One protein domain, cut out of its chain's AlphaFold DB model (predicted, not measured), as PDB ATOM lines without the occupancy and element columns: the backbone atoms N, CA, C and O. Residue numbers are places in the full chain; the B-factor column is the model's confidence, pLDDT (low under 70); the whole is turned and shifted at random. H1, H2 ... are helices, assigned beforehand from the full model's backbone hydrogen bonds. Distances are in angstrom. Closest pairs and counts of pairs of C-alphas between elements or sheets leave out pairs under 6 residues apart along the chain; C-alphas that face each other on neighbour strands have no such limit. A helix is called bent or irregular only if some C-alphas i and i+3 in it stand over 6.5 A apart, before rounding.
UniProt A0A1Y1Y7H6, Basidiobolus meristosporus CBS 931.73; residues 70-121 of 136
ATOM      1  N   ALA A  70       9.983 -20.333 -47.299       91.69
ATOM      2  CA  ALA A  70       8.957 -20.322 -48.341       91.69
ATOM      3  C   ALA A  70       7.778 -21.264 -48.026       91.69
ATOM      4  O   ALA A  70       6.644 -21.006 -48.433       91.69
ATOM      5  N   CYS A  71       8.019 -22.375 -47.320       94.19
ATOM      6  CA  CYS A  71       6.941 -23.266 -46.877       94.19
ATOM      7  C   CYS A  71       6.199 -22.687 -45.670       94.19
ATOM      8  O   CYS A  71       4.977 -22.811 -45.590       94.19
ATOM      9  N   GLU A  72       6.913 -22.025 -44.762       93.88
ATOM     10  CA  GLU A  72       6.334 -21.277 -43.647       93.88
ATOM     11  C   GLU A  72       5.370 -20.189 -44.124       93.88
ATOM     12  O   GLU A  72       4.236 -20.122 -43.649       93.88
ATOM     13  N   GLU A  73       5.779 -19.366 -45.089       95.12
ATOM     14  CA  GLU A  73       4.934 -18.294 -45.613       95.12
ATOM     15  C   GLU A  73       3.635 -18.849 -46.212       95.12
ATOM     16  O   GLU A  73       2.539 -18.395 -45.872       95.12
ATOM     17  N   LYS A  74       3.734 -19.907 -47.026       94.50
ATOM     18  CA  LYS A  74       2.564 -20.594 -47.596       94.50
ATOM     19  C   LYS A  74       1.643 -21.149 -46.512       94.50
ATOM     20  O   LYS A  74       0.425 -21.007 -46.619       94.50
ATOM     21  N   ALA A  75       2.207 -21.727 -45.452       93.50
ATOM     22  CA  ALA A  75       1.434 -22.227 -44.323       93.50
ATOM     23  C   ALA A  75       0.713 -21.105 -43.568       93.50
ATOM     24  O   ALA A  75      -0.468 -21.238 -43.241       93.50
ATOM     25  N   LYS A  76       1.384 -19.969 -43.348       93.81
ATOM     26  CA  LYS A  76       0.792 -18.784 -42.716       93.81
ATOM     27  C   LYS A  76      -0.339 -18.199 -43.556       93.81
ATOM     28  O   LYS A  76      -1.389 -17.871 -43.007       93.81
ATOM     29  N   ILE A  77      -0.165 -18.089 -44.873       95.19
ATOM     30  CA  ILE A  77      -1.207 -17.594 -45.784       95.19
ATOM     31  C   ILE A  77      -2.420 -18.530 -45.768       95.19
ATOM     32  O   ILE A  77      -3.545 -18.058 -45.602       95.19
ATOM     33  N   ALA A  78      -2.203 -19.844 -45.871       93.62
ATOM     34  CA  ALA A  78      -3.278 -20.833 -45.838       93.62
ATOM     35  C   ALA A  78      -4.050 -20.805 -44.505       93.62
ATOM     36  O   ALA A  78      -5.282 -20.770 -44.495       93.62
ATOM     37  N   SER A  79      -3.337 -20.741 -43.379       92.62
ATOM     38  CA  SER A  79      -3.939 -20.613 -42.045       92.62
ATOM     39  C   SER A  79      -4.753 -19.319 -41.906       92.62
ATOM     40  O   SER A  79      -5.897 -19.332 -41.463       92.62
ATOM     41  N   ARG A  80      -4.228 -18.187 -42.387       95.00
ATOM     42  CA  ARG A  80      -4.962 -16.911 -42.378       95.00
ATOM     43  C   ARG A  80      -6.210 -16.949 -43.257       95.00
ATOM     44  O   ARG A  80      -7.230 -16.384 -42.870       95.00
ATOM     45  N   ALA A  81      -6.139 -17.569 -44.432       94.12
ATOM     46  CA  ALA A  81      -7.272 -17.676 -45.345       94.12
ATOM     47  C   ALA A  81      -8.398 -18.533 -44.749       94.12
ATOM     48  O   ALA A  81      -9.549 -18.103 -44.746       94.12
ATOM     49  N   THR A  82      -8.052 -19.693 -44.186       93.06
ATOM     50  CA  THR A  82      -9.010 -20.584 -43.511       93.06
ATOM     51  C   THR A  82      -9.630 -19.912 -42.292       93.06
ATOM     52  O   THR A  82     -10.850 -19.835 -42.210       93.06
ATOM     53  N   TYR A  83      -8.826 -19.289 -41.427       94.31
ATOM     54  CA  TYR A  83      -9.339 -18.533 -40.283       94.31
ATOM     55  C   TYR A  83     -10.315 -17.424 -40.698       94.31
ATOM     56  O   TYR A  83     -11.390 -17.289 -40.116       94.31
ATOM     57  N   LYS A  84      -9.981 -16.631 -41.728       94.88
ATOM     58  CA  LYS A  84     -10.888 -15.602 -42.270       94.88
ATOM     59  C   LYS A  84     -12.185 -16.211 -42.798       94.88
ATOM     60  O   LYS A  84     -13.257 -15.678 -42.542       94.88
ATOM     61  N   GLN A  85     -12.099 -17.316 -43.528       91.62
ATOM     62  CA  GLN A  85     -13.281 -17.987 -44.048       91.62
ATOM     63  C   GLN A  85     -14.167 -18.512 -42.913       91.62
ATOM     64  O   GLN A  85     -15.368 -18.253 -42.917       91.62
ATOM     65  N   ASP A  86     -13.588 -19.194 -41.931       89.12
ATOM     66  CA  ASP A  86     -14.326 -19.808 -40.828       89.12
ATOM     67  C   ASP A  86     -14.927 -18.752 -39.900       89.12
ATOM     68  O   ASP A  86     -16.120 -18.804 -39.601       89.12
ATOM     69  N   SER A  87     -14.161 -17.720 -39.538       90.50
ATOM     70  CA  SER A  87     -14.684 -16.570 -38.788       90.50
ATOM     71  C   SER A  87     -15.844 -15.893 -39.518       90.50
ATOM     72  O   SER A  87     -16.876 -15.619 -38.902       90.50
ATOM     73  N   MET A  88     -15.748 -15.688 -40.835       90.38
ATOM     74  CA  MET A  88     -16.866 -15.120 -41.586       90.38
ATOM     75  C   MET A  88     -18.079 -16.044 -41.632       90.38
ATOM     76  O   MET A  88     -19.211 -15.561 -41.565       90.38
ATOM     77  N   ARG A  89     -17.888 -17.364 -41.706       86.50
ATOM     78  CA  ARG A  89     -19.003 -18.320 -41.636       86.50
ATOM     79  C   ARG A  89     -19.713 -18.229 -40.292       86.50
ATOM     80  O   ARG A  89     -20.926 -18.064 -40.281       86.50
ATOM     81  N   ILE A  90     -18.967 -18.198 -39.193       85.88
ATOM     82  CA  ILE A  90     -19.517 -18.063 -37.838       85.88
ATOM     83  C   ILE A  90     -20.311 -16.754 -37.702       85.88
ATOM     84  O   ILE A  90     -21.476 -16.772 -37.308       85.88
ATOM     85  N   ILE A  91     -19.737 -15.616 -38.113       88.00
ATOM     86  CA  ILE A  91     -20.405 -14.304 -38.033       88.00
ATOM     87  C   ILE A  91     -21.676 -14.269 -38.892       88.00
ATOM     88  O   ILE A  91     -22.700 -13.721 -38.484       88.00
ATOM     89  N   THR A  92     -21.624 -14.816 -40.109       86.31
ATOM     90  CA  THR A  92     -22.789 -14.823 -41.007       86.31
ATOM     91  C   THR A  92     -23.893 -15.757 -40.519       86.31
ATOM     92  O   THR A  92     -25.066 -15.438 -40.707       86.31
ATOM     93  N   GLU A  93     -23.552 -16.878 -39.883       83.12
ATOM     94  CA  GLU A  93     -24.528 -17.774 -39.262       83.12
ATOM     95  C   GLU A  93     -25.204 -17.127 -38.050       83.12
ATOM     96  O   GLU A  93     -26.432 -17.152 -37.988       83.12
ATOM     97  N   GLU A  94     -24.454 -16.450 -37.177       83.25
ATOM     98  CA  GLU A  94     -25.021 -15.692 -36.052       83.25
ATOM     99  C   GLU A  94     -25.961 -14.575 -36.511       83.25
ATOM    100  O   GLU A  94     -27.059 -14.425 -35.982       83.25
ATOM    101  N   LYS A  95     -25.590 -13.826 -37.559       85.00
ATOM    102  CA  LYS A  95     -26.474 -12.793 -38.127       85.00
ATOM    103  C   LYS A  95     -27.770 -13.370 -38.691       85.00
ATOM    104  O   LYS A  95     -28.810 -12.726 -38.608       85.00
ATOM    105  N   LYS A  96     -27.717 -14.557 -39.304       83.56
ATOM    106  CA  LYS A  96     -28.907 -15.227 -39.853       83.56
ATOM    107  C   LYS A  96     -29.785 -15.817 -38.755       83.56
ATOM    108  O   LYS A  96     -31.003 -15.845 -38.911       83.56
ATOM    109  N   LYS A  97     -29.170 -16.361 -37.705       80.06
ATOM    110  CA  LYS A  97     -29.834 -17.023 -36.583       80.06
ATOM    111  C   LYS A  97     -29.043 -16.747 -35.300       80.06
ATOM    112  O   LYS A  97     -28.074 -17.465 -35.042       80.06
ATOM    113  N   PRO A  98     -29.450 -15.750 -34.497       80.31
ATOM    114  CA  PRO A  98     -28.731 -15.411 -33.275       80.31
ATOM    115  C   PRO A  98     -28.748 -16.598 -32.305       80.31
ATOM    116  O   PRO A  98     -29.790 -17.228 -32.110       80.31
ATOM    117  N   GLY A  99     -27.591 -16.935 -31.733       76.19
ATOM    118  CA  GLY A  99     -27.423 -18.071 -30.820       76.19
ATOM    119  C   GLY A  99     -27.291 -19.433 -31.510       76.19
ATOM    120  O   GLY A  99     -27.222 -20.458 -30.833       76.19
ATOM    121  N   SER A 100     -27.235 -19.484 -32.847       72.81
ATOM    122  CA  SER A 100     -27.103 -20.742 -33.592       72.81
ATOM    123  C   SER A 100     -25.733 -21.410 -33.440       72.81
ATOM    124  O   SER A 100     -25.646 -22.621 -33.645       72.81
ATOM    125  N   THR A 101     -24.675 -20.668 -33.122       67.31
ATOM    126  CA  THR A 101     -23.323 -21.208 -32.890       67.31
ATOM    127  C   THR A 101     -23.179 -21.863 -31.517       67.31
ATOM    128  O   THR A 101     -22.335 -22.739 -31.360       67.31
ATOM    129  N   TYR A 102     -24.050 -21.517 -30.560       67.31
ATOM    130  CA  TYR A 102     -24.108 -22.102 -29.212       67.31
ATOM    131  C   TYR A 102     -25.279 -23.083 -29.025       67.31
ATOM    132  O   TYR A 102     -25.463 -23.639 -27.942       67.31
ATOM    133  N   ALA A 103     -26.093 -23.300 -30.063       64.88
ATOM    134  CA  ALA A 103     -27.271 -24.150 -29.974       64.88
ATOM    135  C   ALA A 103     -26.876 -25.631 -29.760       64.88
ATOM    136  O   ALA A 103     -26.124 -26.188 -30.566       64.88
ATOM    137  N   PRO A 104     -27.439 -26.316 -28.744       60.84
ATOM    138  CA  PRO A 104     -27.038 -27.676 -28.367       60.84
ATOM    139  C   PRO A 104     -27.331 -28.728 -29.450       60.84
ATOM    140  O   PRO A 104     -26.689 -29.771 -29.489       60.84
ATOM    141  N   ASN A 105     -28.254 -28.435 -30.375       56.69
ATOM    142  CA  ASN A 105     -28.701 -29.366 -31.419       56.69
ATOM    143  C   ASN A 105     -28.099 -29.086 -32.806       56.69
ATOM    144  O   ASN A 105     -28.667 -29.479 -33.828       56.69
ATOM    145  N   GLY A 106     -26.926 -28.451 -32.831       53.25
ATOM    146  CA  GLY A 106     -26.069 -28.363 -34.003       53.25
ATOM    147  C   GLY A 106     -26.486 -27.262 -34.970       53.25
ATOM    148  O   GLY A 106     -27.602 -27.239 -35.496       53.25
ATOM    149  N   SER A 107     -25.532 -26.380 -35.236       55.81
ATOM    150  CA  SER A 107     -25.573 -25.354 -36.271       55.81
ATOM    151  C   SER A 107     -26.007 -25.899 -37.644       55.81
ATOM    152  O   SER A 107     -26.163 -27.105 -37.875       55.81
ATOM    153  N   SER A 108     -26.194 -24.980 -38.596       59.19
ATOM    154  CA  SER A 108     -26.508 -25.228 -40.017       59.19
ATOM    155  C   SER A 108     -25.686 -26.373 -40.656       59.19
ATOM    156  O   SER A 108     -26.159 -27.082 -41.555       59.19
ATOM    157  N   GLU A 109     -24.510 -26.651 -40.100       57.59
ATOM    158  CA  GLU A 109     -23.606 -27.739 -40.445       57.59
ATOM    159  C   GLU A 109     -24.198 -29.152 -40.295       57.59
ATOM    160  O   GLU A 109     -23.892 -30.028 -41.106       57.59
ATOM    161  N   SER A 110     -25.112 -29.398 -39.347       60.09
ATOM    162  CA  SER A 110     -25.741 -30.720 -39.164       60.09
ATOM    163  C   SER A 110     -26.644 -31.110 -40.345       60.09
ATOM    164  O   SER A 110     -26.637 -32.257 -40.802       60.09
ATOM    165  N   LYS A 111     -27.378 -30.140 -40.904       64.38
ATOM    166  CA  LYS A 111     -28.206 -30.322 -42.108       64.38
ATOM    167  C   LYS A 111     -27.335 -30.476 -43.353       64.38
ATOM    168  O   LYS A 111     -27.629 -31.318 -44.201       64.38
ATOM    169  N   SER A 112     -26.236 -29.722 -43.422       70.38
ATOM    170  CA  SER A 112     -25.244 -29.837 -44.494       70.38
ATOM    171  C   SER A 112     -24.573 -31.220 -44.503       70.38
ATOM    172  O   SER A 112     -24.506 -31.863 -45.549       70.38
ATOM    173  N   ARG A 113     -24.195 -31.759 -43.332       78.62
ATOM    174  CA  ARG A 113     -23.642 -33.121 -43.193       78.62
ATOM    175  C   ARG A 113     -24.618 -34.198 -43.658       78.62
ATOM    176  O   ARG A 113     -24.218 -35.057 -44.436       78.62
ATOM    177  N   LYS A 114     -25.897 -34.127 -43.270       83.56
ATOM    178  CA  LYS A 114     -26.920 -35.086 -43.735       83.56
ATOM    179  C   LYS A 114     -27.108 -35.047 -45.254       83.56
ATOM    180  O   LYS A 114     -27.216 -36.097 -45.883       83.56
ATOM    181  N   ASN A 115     -27.107 -33.855 -45.860       85.50
ATOM    182  CA  ASN A 115     -27.209 -33.723 -47.316       85.50
ATOM    183  C   ASN A 115     -25.973 -34.292 -48.036       85.50
ATOM    184  O   ASN A 115     -26.112 -34.998 -49.036       85.50
ATOM    185  N   LEU A 116     -24.771 -34.038 -47.512       86.94
ATOM    186  CA  LEU A 116     -23.525 -34.606 -48.033       86.94
ATOM    187  C   LEU A 116     -23.503 -36.134 -47.912       86.94
ATOM    188  O   LEU A 116     -23.117 -36.815 -48.861       86.94
ATOM    189  N   GLU A 117     -23.976 -36.679 -46.793       92.38
ATOM    190  CA  GLU A 117     -24.074 -38.123 -46.571       92.38
ATOM    191  C   GLU A 117     -25.059 -38.783 -47.547       92.38
ATOM    192  O   GLU A 117     -24.764 -39.830 -48.126       92.38
ATOM    193  N   GLN A 118     -26.204 -38.145 -47.806       94.25
ATOM    194  CA  GLN A 118     -27.148 -38.601 -48.828       94.25
ATOM    195  C   GLN A 118     -26.527 -38.574 -50.230       94.25
ATOM    196  O   GLN A 118     -26.656 -39.547 -50.973       94.25
ATOM    197  N   ARG A 119     -25.804 -37.505 -50.593       94.31
ATOM    198  CA  ARG A 119     -25.091 -37.423 -51.880       94.31
ATOM    199  C   ARG A 119     -24.030 -38.514 -52.014       94.31
ATOM    200  O   ARG A 119     -23.927 -39.120 -53.077       94.31
ATOM    201  N   LEU A 120     -23.280 -38.793 -50.949       96.19
ATOM    202  CA  LEU A 120     -22.297 -39.876 -50.922       96.19
ATOM    203  C   LEU A 120     -22.971 -41.237 -51.139       96.19
ATOM    204  O   LEU A 120     -22.544 -41.997 -52.004       96.19
ATOM    205  N   LYS A 121     -24.067 -41.514 -50.421       96.31
ATOM    206  CA  LYS A 121     -24.864 -42.740 -50.591       96.31
ATOM    207  C   LYS A 121     -25.374 -42.897 -52.023       96.31
ATOM    208  O   LYS A 121     -25.315 -43.997 -52.567       96.31
TER     209      LYS A 121
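This is residues 70 to 121 of the 136 residues of a protein of Basidiobolus meristosporus CBS 931.73 (UniProt A0A1Y1Y7H6). The model is an open L: a long helix, H1, makes one arm, a helix about half as long by residues, H2, makes the other, and the loop of residues 97 to 108 makes the corner. The two helices do not pack on each other, and residues 70 to 89 of H1 and 110 to 121 of H2 stick out free. The printed part has 52 residues with two named helices, H1 then H2, and no named strand; its class is all helix. It is only just extended, close to loose, with a radius of gyration of the C-alphas of 15.0 A, and its outline is flat, with spans of 41 by 33 by 16 A.

H1, the longest helix, holds residues 70 to 96 and measures 39.1 A from first to last C-alpha. It begins at C-alpha 70, (8.957, -20.322, -48.341), and ends at C-alpha 96, (-28.907, -15.227, -39.853), with x as the coordinate that changes most. H2 holds residues 109 to 121 and measures 18.2 A. It ends at C-alpha 121, (-24.864, -42.740, -50.591).

H1 and H2 are apart, with no C-alpha of the one within 8 A of the other. A long link of 12 residues, 97 to 108, joins them. Neither helix is bent. In H1 and H2 every O i to N i+4 pair is within hydrogen-bond range.

The C-alphas of Ala 70 and Asn 105, the two farthest apart, are 42.3 A from each other. The first and last printed C-alphas, of Ala 70 and Lys 121, are 40.6 A apart. The printed part has no cut. Its mean pLDDT is 82.8, and residues 101 to 111 are under 70.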